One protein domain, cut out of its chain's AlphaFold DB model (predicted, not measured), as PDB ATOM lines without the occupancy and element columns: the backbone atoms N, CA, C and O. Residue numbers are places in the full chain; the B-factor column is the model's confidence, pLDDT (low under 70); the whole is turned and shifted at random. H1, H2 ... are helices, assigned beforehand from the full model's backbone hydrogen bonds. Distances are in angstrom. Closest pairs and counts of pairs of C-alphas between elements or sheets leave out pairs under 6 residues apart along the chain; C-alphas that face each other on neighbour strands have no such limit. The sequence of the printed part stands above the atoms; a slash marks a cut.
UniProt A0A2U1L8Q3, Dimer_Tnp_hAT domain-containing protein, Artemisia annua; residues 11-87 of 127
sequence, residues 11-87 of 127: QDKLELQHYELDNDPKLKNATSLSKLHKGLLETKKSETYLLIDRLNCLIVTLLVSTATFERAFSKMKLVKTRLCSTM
ATOM      1  N   GLN A  11     279.414 183.304 302.679       89.06
ATOM      2  CA  GLN A  11     278.093 183.773 303.088       89.06
ATOM      3  C   GLN A  11     277.075 182.627 303.141       89.06
ATOM      4  O   GLN A  11     276.341 182.517 304.119       89.06
ATOM      5  N   ASP A  12     277.076 181.743 302.141       89.44
ATOM      6  CA  ASP A  12     276.199 180.564 302.101       89.44
ATOM      7  C   ASP A  12     276.450 179.639 303.304       89.44
ATOM      8  O   ASP A  12     275.520 179.088 303.896       89.44
ATOM      9  N   LYS A  13     277.718 179.493 303.706       88.62
ATOM     10  CA  LYS A  13     278.105 178.689 304.875       88.62
ATOM     11  C   LYS A  13     277.621 179.313 306.182       88.62
ATOM     12  O   LYS A  13     277.118 178.594 307.043       88.62
ATOM     13  N   LEU A  14     277.757 180.631 306.329       89.94
ATOM     14  CA  LEU A  14     277.258 181.361 307.499       89.94
ATOM     15  C   LEU A  14     275.731 181.299 307.589       89.94
ATOM     16  O   LEU A  14     275.185 181.081 308.668       89.94
ATOM     17  N   GLU A  15     275.040 181.438 306.457       91.88
ATOM     18  CA  GLU A  15     273.586 181.298 306.384       91.88
ATOM     19  C   GLU A  15     273.139 179.918 306.884       91.88
ATOM     20  O   GLU A  15     272.228 179.822 307.709       91.88
ATOM     21  N   LEU A  16     273.824 178.856 306.451       89.69
ATOM     22  CA  LEU A  16     273.529 177.493 306.882       89.69
ATOM     23  C   LEU A  16     273.743 177.304 308.390       89.69
ATOM     24  O   LEU A  16     272.885 176.730 309.058       89.69
ATOM     25  N   GLN A  17     274.836 177.836 308.945       90.69
ATOM     26  CA  GLN A  17     275.091 177.796 310.391       90.69
ATOM     27  C   GLN A  17     274.006 178.539 311.184       90.69
ATOM     28  O   GLN A  17     273.529 178.046 312.206       90.69
ATOM     29  N   HIS A  18     273.572 179.709 310.706       91.12
ATOM     30  CA  HIS A  18     272.477 180.451 311.332       91.12
ATOM     31  C   HIS A  18     271.153 179.689 311.268       91.12
ATOM     32  O   HIS A  18     270.405 179.688 312.242       91.12
ATOM     33  N   TYR A  19     270.869 179.034 310.145       90.00
ATOM     34  CA  TYR A  19     269.676 178.211 309.989       90.00
ATOM     35  C   TYR A  19     269.691 176.982 310.915       90.00
ATOM     36  O   TYR A  19     268.665 176.620 311.492       90.00
ATOM     37  N   GLU A  20     270.846 176.341 311.110       88.62
ATOM     38  CA  GLU A  20     270.980 175.204 312.030       88.62
ATOM     39  C   GLU A  20     270.643 175.582 313.477       88.62
ATOM     40  O   GLU A  20     269.959 174.816 314.167       88.62
ATOM     41  N   LEU A  21     271.069 176.773 313.904       90.81
ATOM     42  CA  LEU A  21     270.818 177.327 315.235       90.81
ATOM     43  C   LEU A  21     269.407 177.917 315.403       90.81
ATOM     44  O   LEU A  21     268.972 178.129 316.538       90.81
ATOM     45  N   ASP A  22     268.683 178.176 314.311       88.31
ATOM     46  CA  ASP A  22     267.320 178.706 314.361       88.31
ATOM     47  C   ASP A  22     266.354 177.649 314.908       88.31
ATOM     48  O   ASP A  22     266.189 176.576 314.336       88.31
ATOM     49  N   ASN A  23     265.694 177.949 316.026       88.12
ATOM     50  CA  ASN A  23     264.761 177.041 316.695       88.12
ATOM     51  C   ASN A  23     263.291 177.340 316.373       88.12
ATOM     52  O   ASN A  23     262.401 176.939 317.125       88.12
ATOM     53  N   ASP A  24     263.015 178.037 315.270       90.44
ATOM     54  CA  ASP A  24     261.644 178.284 314.838       90.44
ATOM     55  C   ASP A  24     260.874 176.962 314.669       90.44
ATOM     56  O   ASP A  24     261.238 176.122 313.830       90.44
ATOM     57  N   PRO A  25     259.781 176.752 315.424       89.00
ATOM     58  CA  PRO A  25     259.038 175.504 315.373       89.00
ATOM     59  C   PRO A  25     258.435 175.253 313.987       89.00
ATOM     60  O   PRO A  25     258.245 174.097 313.615       89.00
ATOM     61  N   LYS A  26     258.155 176.294 313.188       89.31
ATOM     62  CA  LYS A  26     257.629 176.116 311.824       89.31
ATOM     63  C   LYS A  26     258.680 175.570 310.859       89.31
ATOM     64  O   LYS A  26     258.319 174.840 309.940       89.31
ATOM     65  N   LEU A  27     259.953 175.900 311.079       89.69
ATOM     66  CA  LEU A  27     261.077 175.406 310.280       89.69
ATOM     67  C   LEU A  27     261.503 174.008 310.747       89.69
ATOM     68  O   LEU A  27     261.605 173.094 309.932       89.69
ATOM     69  N   LYS A  28     261.666 173.797 312.061       88.44
ATOM     70  CA  LYS A  28     262.110 172.505 312.623       88.44
ATOM     71  C   LYS A  28     261.079 171.385 312.479       88.44
ATOM     72  O   LYS A  28     261.459 170.237 312.270       88.44
ATOM     73  N   ASN A  29     259.784 171.702 312.522       89.62
ATOM     74  CA  ASN A  29     258.719 170.707 312.346       89.62
ATOM     75  C   ASN A  29     258.366 170.450 310.865       89.62
ATOM     76  O   ASN A  29     257.414 169.720 310.567       89.62
ATOM     77  N   ALA A  30     259.086 171.052 309.914       90.62
ATOM     78  CA  ALA A  30     258.810 170.879 308.495       90.62
ATOM     79  C   ALA A  30     259.247 169.488 308.002       90.62
ATOM     80  O   ALA A  30     260.415 169.222 307.751       90.62
ATOM     81  N   THR A  31     258.279 168.596 307.785       91.56
ATOM     82  CA  THR A  31     258.534 167.217 307.318       91.56
ATOM     83  C   THR A  31     258.684 167.077 305.797       91.56
ATOM     84  O   THR A  31     258.775 165.966 305.287       91.56
ATOM     85  N   SER A  32     258.597 168.171 305.038       91.94
ATOM     86  CA  SER A  32     258.647 168.147 303.567       91.94
ATOM     87  C   SER A  32     259.141 169.482 303.026       91.94
ATOM     88  O   SER A  32     258.872 170.508 303.649       91.94
ATOM     89  N   LEU A  33     259.751 169.481 301.837       91.56
ATOM     90  CA  LEU A  33     260.249 170.695 301.167       91.56
ATOM     91  C   LEU A  33     259.153 171.756 300.987       91.56
ATOM     92  O   LEU A  33     259.379 172.935 301.223       91.56
ATOM     93  N   SER A  34     257.928 171.335 300.649       90.62
ATOM     94  CA  SER A  34     256.789 172.252 300.517       90.62
ATOM     95  C   SER A  34     256.412 172.906 301.851       90.62
ATOM     96  O   SER A  34     256.217 174.119 301.908       90.62
ATOM     97  N   LYS A  35     256.362 172.126 302.941       92.19
ATOM     98  CA  LYS A  35     256.134 172.672 304.290       92.19
ATOM     99  C   LYS A  35     257.272 173.589 304.725       92.19
ATOM    100  O   LYS A  35     256.995 174.596 305.363       92.19
ATOM    101  N   LEU A  36     258.513 173.253 304.375       93.06
ATOM    102  CA  LEU A  36     259.680 174.059 304.710       93.06
ATOM    103  C   LEU A  36     259.624 175.413 303.996       93.06
ATOM    104  O   LEU A  36     259.647 176.440 304.661       93.06
ATOM    105  N   HIS A  37     259.435 175.413 302.677       90.38
ATOM    106  CA  HIS A  37     259.257 176.634 301.888       90.38
ATOM    107  C   HIS A  37     258.106 177.494 302.433       90.38
ATOM    108  O   HIS A  37     258.274 178.683 302.686       90.38
ATOM    109  N   LYS A  38     256.956 176.881 302.750       91.50
ATOM    110  CA  LYS A  38     255.843 177.586 303.402       91.50
ATOM    111  C   LYS A  38     256.240 178.176 304.762       91.50
ATOM    112  O   LYS A  38     255.868 179.305 305.065       91.50
ATOM    113  N   GLY A  39     256.994 177.432 305.569       92.94
ATOM    114  CA  GLY A  39     257.523 177.888 306.852       92.94
ATOM    115  C   GLY A  39     258.438 179.105 306.707       92.94
ATOM    116  O   GLY A  39     258.284 180.059 307.467       92.94
ATOM    117  N   LEU A  40     259.320 179.126 305.702       93.31
ATOM    118  CA  LEU A  40     260.158 180.292 305.397       93.31
ATOM    119  C   LEU A  40     259.322 181.520 305.005       93.31
ATOM    120  O   LEU A  40     259.586 182.610 305.513       93.31
ATOM    121  N   LEU A  41     258.291 181.355 304.168       91.62
ATOM    122  CA  LEU A  41     257.396 182.462 303.805       91.62
ATOM    123  C   LEU A  41     256.618 182.996 305.015       91.62
ATOM    124  O   LEU A  41     256.560 184.203 305.240       91.62
ATOM    125  N   GLU A  42     256.017 182.108 305.809       91.94
ATOM    126  CA  GLU A  42     255.193 182.502 306.959       91.94
ATOM    127  C   GLU A  42     256.000 183.194 308.061       91.94
ATOM    128  O   GLU A  42     255.472 184.051 308.768       91.94
ATOM    129  N   THR A  43     257.265 182.813 308.226       91.19
ATOM    130  CA  THR A  43     258.184 183.426 309.194       91.19
ATOM    131  C   THR A  43     258.872 184.674 308.635       91.19
ATOM    132  O   THR A  43     259.599 185.337 309.370       91.19
ATOM    133  N   LYS A  44     258.626 185.020 307.359       90.12
ATOM    134  CA  LYS A  44     259.330 186.064 306.590       90.12
ATOM    135  C   LYS A  44     260.850 185.867 306.540       90.12
ATOM    136  O   LYS A  44     261.594 186.812 306.302       90.12
ATOM    137  N   LYS A  45     261.314 184.633 306.743       90.62
ATOM    138  CA  LYS A  45     262.733 184.258 306.713       90.62
ATOM    139  C   LYS A  45     263.198 183.832 305.323       90.62
ATOM    140  O   LYS A  45     264.370 183.526 305.156       90.62
ATOM    141  N   SER A  46     262.322 183.857 304.315       87.12
ATOM    142  CA  SER A  46     262.694 183.642 302.908       87.12
ATOM    143  C   SER A  46     263.746 184.638 302.410       87.12
ATOM    144  O   SER A  46     264.556 184.285 301.566       87.12
ATOM    145  N   GLU A  47     263.771 185.860 302.951       87.06
ATOM    146  CA  GLU A  47     264.782 186.880 302.619       87.06
ATOM    147  C   GLU A  47     266.078 186.728 303.432       87.06
ATOM    148  O   GLU A  47     267.121 187.242 303.041       87.06
ATOM    149  N   THR A  48     266.020 186.026 304.567       89.38
ATOM    150  CA  THR A  48     267.174 185.768 305.445       89.38
ATOM    151  C   THR A  48     267.909 184.496 305.047       89.38
ATOM    152  O   THR A  48     269.134 184.453 305.108       89.38
ATOM    153  N   TYR A  49     267.158 183.474 304.641       91.81
ATOM    154  CA  TYR A  49     267.669 182.163 304.266       91.81
ATOM    155  C   TYR A  49     267.468 181.906 302.765       91.81
ATOM    156  O   TYR A  49     266.740 180.993 302.357       91.81
ATOM    157  N   LEU A  50     268.082 182.762 301.943       91.50
ATOM    158  CA  LEU A  50     267.955 182.744 300.484       91.50
ATOM    159  C   LEU A  50     268.506 181.457 299.866       91.50
ATOM    160  O   LEU A  50     267.921 180.942 298.908       91.50
ATOM    161  N   LEU A  51     269.607 180.919 300.397       91.94
ATOM    162  CA  LEU A  51     270.184 179.656 299.938       91.94
ATOM    163  C   LEU A  51     269.194 178.514 300.156       91.94
ATOM    164  O   LEU A  51     268.929 177.733 299.236       91.94
ATOM    165  N   ILE A  52     268.629 178.430 301.362       91.44
ATOM    166  CA  ILE A  52     267.667 177.385 301.724       91.44
ATOM    167  C   ILE A  52     266.410 177.507 300.864       91.44
ATOM    168  O   ILE A  52     265.958 176.509 300.296       91.44
ATOM    169  N   ASP A  53     265.859 178.712 300.719       91.81
ATOM    170  CA  ASP A  53     264.655 178.940 299.920       91.81
ATOM    171  C   ASP A  53     264.861 178.567 298.444       91.81
ATOM    172  O   ASP A  53     264.087 177.797 297.860       91.81
ATOM    173  N   ARG A  54     265.968 179.032 297.855       91.81
ATOM    174  CA  ARG A  54     266.322 178.757 296.460       91.81
ATOM    175  C   ARG A  54     266.551 177.271 296.221       91.81
ATOM    176  O   ARG A  54     266.079 176.738 295.215       91.81
ATOM    177  N   LEU A  55     267.236 176.587 297.135       92.31
ATOM    178  CA  LEU A  55     267.470 175.149 297.036       92.31
ATOM    179  C   LEU A  55     266.151 174.369 297.083       92.31
ATOM    180  O   LEU A  55     265.931 173.489 296.249       92.31
ATOM    181  N   ASN A  56     265.249 174.721 298.001       92.00
ATOM    182  CA  ASN A  56     263.920 174.114 298.074       92.00
ATOM    183  C   ASN A  56     263.147 174.296 296.761       92.00
ATOM    184  O   ASN A  56     262.625 173.319 296.218       92.00
ATOM    185  N   CYS A  57     263.124 175.514 296.213       91.69
ATOM    186  CA  CYS A  57     262.463 175.805 294.940       91.69
ATOM    187  C   CYS A  57     263.040 174.980 293.782       91.69
ATOM    188  O   CYS A  57     262.283 174.418 292.986       91.69
ATOM    189  N   LEU A  58     264.369 174.870 293.697       93.75
ATOM    190  CA  LEU A  58     265.040 174.089 292.657       93.75
ATOM    191  C   LEU A  58     264.703 172.603 292.753       93.75
ATOM    192  O   LEU A  58     264.355 172.000 291.740       93.75
ATOM    193  N   ILE A  59     264.751 172.017 293.952       94.50
ATOM    194  CA  ILE A  59     264.439 170.594 294.135       94.50
ATOM    195  C   ILE A  59     262.975 170.318 293.781       94.50
ATOM    196  O   ILE A  59     262.696 169.378 293.040       94.50
ATOM    197  N   VAL A  60     262.036 171.144 294.254       91.75
ATOM    198  CA  VAL A  60     260.608 170.986 293.932       91.75
ATOM    199  C   VAL A  60     260.376 171.109 292.423       91.75
ATOM    200  O   VAL A  60     259.708 170.259 291.834       91.75
ATOM    201  N   THR A  61     260.975 172.110 291.779       94.88
ATOM    202  CA  THR A  61     260.871 172.312 290.324       94.88
ATOM    203  C   THR A  61     261.455 171.137 289.548       94.88
ATOM    204  O   THR A  61     260.861 170.685 288.565       94.88
ATOM    205  N   LEU A  62     262.593 170.606 289.996       95.25
ATOM    206  CA  LEU A  62     263.232 169.449 289.383       95.25
ATOM    207  C   LEU A  62     262.343 168.209 289.496       95.25
ATOM    208  O   LEU A  62     262.134 167.534 288.496       95.25
ATOM    209  N   LEU A  63     261.761 167.940 290.667       92.94
ATOM    210  CA  LEU A  63     260.843 166.813 290.864       92.94
ATOM    211  C   LEU A  63     259.610 166.913 289.957       92.94
ATOM    212  O   LEU A  63     259.239 165.933 289.307       92.94
ATOM    213  N   VAL A  64     259.003 168.100 289.864       93.94
ATOM    214  CA  VAL A  64     257.859 168.355 288.970       93.94
ATOM    215  C   VAL A  64     258.253 168.155 287.507       93.94
ATOM    216  O   VAL A  64     257.513 167.533 286.738       93.94
ATOM    217  N   SER A  65     259.433 168.639 287.121       97.19
ATOM    218  CA  SER A  65     259.959 168.480 285.766       97.19
ATOM    219  C   SER A  65     260.194 167.009 285.440       97.19
ATOM    220  O   SER A  65     259.698 166.531 284.423       97.19
ATOM    221  N   THR A  66     260.861 166.262 286.322       96.75
ATOM    222  CA  THR A  66     261.107 164.820 286.167       96.75
ATOM    223  C   THR A  66     259.801 164.050 285.993       96.75
ATOM    224  O   THR A  66     259.653 163.335 285.004       96.75
ATOM    225  N   ALA A  67     258.806 164.269 286.858       95.69
ATOM    226  CA  ALA A  67     257.497 163.624 286.727       95.69
ATOM    227  C   ALA A  67     256.798 163.976 285.397       95.69
ATOM    228  O   ALA A  67     256.138 163.140 284.771       95.69
ATOM    229  N   THR A  68     256.961 165.216 284.930       97.06
ATOM    230  CA  THR A  68     256.417 165.668 283.643       97.06
ATOM    231  C   THR A  68     257.109 164.978 282.469       97.06
ATOM    232  O   THR A  68     256.424 164.495 281.563       97.06
ATOM    233  N   PHE A  69     258.440 164.872 282.493       96.44
ATOM    234  CA  PHE A  69     259.214 164.163 281.475       96.44
ATOM    235  C   PHE A  69     258.881 162.672 281.441       96.44
ATOM    236  O   PHE A  69     258.632 162.141 280.360       96.44
ATOM    237  N   GLU A  70     258.786 162.005 282.591       95.56
ATOM    238  CA  GLU A  70     258.381 160.596 282.676       95.56
ATOM    239  C   GLU A  70     256.992 160.369 282.072       95.56
ATOM    240  O   GLU A  70     256.793 159.467 281.251       95.56
ATOM    241  N   ARG A  71     256.024 161.232 282.407       95.75
ATOM    242  CA  ARG A  71     254.669 161.165 281.845       95.75
ATOM    243  C   ARG A  71     254.663 161.410 280.336       95.75
ATOM    244  O   ARG A  71     253.960 160.702 279.611       95.75
ATOM    245  N   ALA A  72     255.411 162.401 279.855       97.31
ATOM    246  CA  ALA A  72     255.525 162.701 278.429       97.31
ATOM    247  C   ALA A  72     256.171 161.534 277.668       97.31
ATOM    248  O   ALA A  72     255.646 161.093 276.644       97.31
ATOM    249  N   PHE A  73     257.249 160.970 278.211       97.00
ATOM    250  CA  PHE A  73     257.946 159.828 277.632       97.00
ATOM    251  C   PHE A  73     257.073 158.568 277.616       97.00
ATOM    252  O   PHE A  73     257.050 157.848 276.620       97.00
ATOM    253  N   SER A  74     256.281 158.333 278.665       97.25
ATOM    254  CA  SER A  74     255.305 157.238 278.710       97.25
ATOM    255  C   SER A  74     254.240 157.372 277.615       97.25
ATOM    256  O   SER A  74     253.984 156.421 276.871       97.25
ATOM    257  N   LYS A  75     253.680 158.577 277.426       97.50
ATOM    258  CA  LYS A  75     252.746 158.849 276.320       97.50
ATOM    259  C   LYS A  75     253.401 158.636 274.957       97.50
ATOM    260  O   LYS A  75     252.802 158.008 274.088       97.50
ATOM    261  N   MET A  76     254.630 159.112 274.775       96.69
ATOM    262  CA  MET A  76     255.380 158.922 273.533       96.69
ATOM    263  C   MET A  76     255.632 157.439 273.248       96.69
ATOM    264  O   MET A  76     255.438 156.986 272.120       96.69
ATOM    265  N   LYS A  77     255.994 156.664 274.275       96.31
ATOM    266  CA  LYS A  77     256.152 155.211 274.181       96.31
ATOM    267  C   LYS A  77     254.850 154.545 273.738       96.31
ATOM    268  O   LYS A  77     254.884 153.739 272.815       96.31
ATOM    269  N   LEU A  78     253.710 154.925 274.320       96.00
ATOM    270  CA  LEU A  78     252.399 154.408 273.917       96.00
ATOM    271  C   LEU A  78     252.078 154.716 272.448       96.00
ATOM    272  O   LEU A  78     251.648 153.822 271.722       96.00
ATOM    273  N   VAL A  79     252.293 155.958 272.005       96.25
ATOM    274  CA  VAL A  79     252.060 156.364 270.607       96.25
ATOM    275  C   VAL A  79     252.957 155.569 269.661       96.25
ATOM    276  O   VAL A  79     252.457 154.971 268.709       96.25
ATOM    277  N   LYS A  80     254.260 155.486 269.954       95.06
ATOM    278  CA  LYS A  80     255.221 154.699 269.166       95.06
ATOM    279  C   LYS A  80     254.792 153.235 269.057       95.06
ATOM    280  O   LYS A  80     254.795 152.685 267.960       95.06
ATOM    281  N   THR A  81     254.423 152.610 270.176       95.12
ATOM    282  CA  THR A  81     253.992 151.207 270.198       95.12
ATOM    283  C   THR A  81     252.735 150.994 269.364       95.12
ATOM    284  O   THR A  81     252.720 150.067 268.565       95.12
ATOM    285  N   ARG A  82     251.720 151.862 269.482       94.75
ATOM    286  CA  ARG A  82     250.476 151.749 268.700       94.75
ATOM    287  C   ARG A  82     250.709 151.888 267.198       94.75
ATOM    288  O   ARG A  82     250.132 151.132 266.425       94.75
ATOM    289  N   LEU A  83     251.548 152.838 266.780       93.94
ATOM    290  CA  LEU A  83     251.875 153.012 265.362       93.94
ATOM    291  C   LEU A  83     252.601 151.782 264.810       93.94
ATOM    292  O   LEU A  83     252.217 151.253 263.773       93.94
ATOM    293  N   CYS A  84     253.609 151.290 265.533       92.31
ATOM    294  CA  CYS A  84     254.385 150.130 265.108       92.31
ATOM    295  C   CYS A  84     253.552 148.836 265.100       92.31
ATOM    296  O   CYS A  84     253.655 148.061 264.152       92.31
ATOM    297  N   SER A  85     252.689 148.624 266.103       92.19
ATOM    298  CA  SER A  85     251.794 147.463 266.132       92.19
ATOM    299  C   SER A  85     250.796 147.503 264.980       92.19
ATOM    300  O   SER A  85     250.632 146.502 264.304       92.19
ATOM    301  N   THR A  86     250.210 148.668 264.685       94.69
ATOM    302  CA  THR A  86     249.245 148.810 263.582       94.69
ATOM    303  C   THR A  86     249.885 148.499 262.227       94.69
ATOM    304  O   THR A  86     249.296 147.780 261.427       94.69
ATOM    305  N   MET A  87     251.112 148.977 261.984       91.19
ATOM    306  CA  MET A  87     251.856 148.644 260.762       91.19
ATOM    307  C   MET A  87     252.139 147.140 260.655       91.19
ATOM    308  O   MET A  87     251.988 146.552 259.586       91.19
TER     309      MET A  87
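Overview. This is residues 11 to 87 of the 127 residues of the protein "Dimer_Tnp_hAT domain-containing protein" of Artemisia annua (UniProt A0A2U1L8Q3). One long straight helix, H4, makes the length, like a handle on a small compact head. In the head H3 folds back along residues 53 to 60 of H4 as a helical hairpin, the short H2 packs on H3 away from H4, and H1 stands crosswise near where H4 begins, while residues 61 to 87 of H4 stick out alone. The printed part has 77 residues with four named helices, H1 to H4 in chain order, and no named strand; the class is all helix. The whole is extended, with a radius of gyration of the C-alphas of 19.7 A and spans of 64 by 24 by 16 A.

Along the chain. H1 is residues 11 to 21, 15.6 A long, and begins at C-alpha 11 at (278.093, 183.773, 303.088). H2 is residues 25 to 28, and H3 is residues 33 to 42, 14.1 A long. H4 is residues 50 to 87, 54.8 A from C-alpha 50 at (267.955, 182.744, 300.484) to C-alpha 87 at (251.856, 148.644, 260.762).

Arrangement. H1 and H4 only just touch, with 3 pairs of C-alphas within 8 A, through residues 51 to 52 alone of H4; the closest C-alphas, of Asp 12 and Leu 51, are 6.5 A apart. Their lines are about perpendicular, at 80 degrees. H1 is apart from H2 and from H3. H2 touches H3, the closest C-alphas being those of Lys 26 and Gly 39 at 5.3 A, and is apart from H4. H3 and H4 form a hairpin and run opposite ways at a steep tilt of 39 degrees. H3 touches residues 53 to 60 alone of H4, with the C-alphas of Leu 33 and Asn 56 closest at 5.9 A. In H1, H3 and H4 every O i to N i+4 pair is within hydrogen-bond range; H2 is too short for such a pair.

Size, cuts and confidence. The two C-alphas farthest apart, of Leu 21 and Met 87, are 64.4 A apart. Without residues 61 to 87, which stand free, the body spans 24 by 24 by 17 A. The printed part has no cut. The links H1 to H2 and H2 to H3 are tight, and H3 to H4 is short. Mean pLDDT of the printed part is 92.4, and no printed residue is under 70.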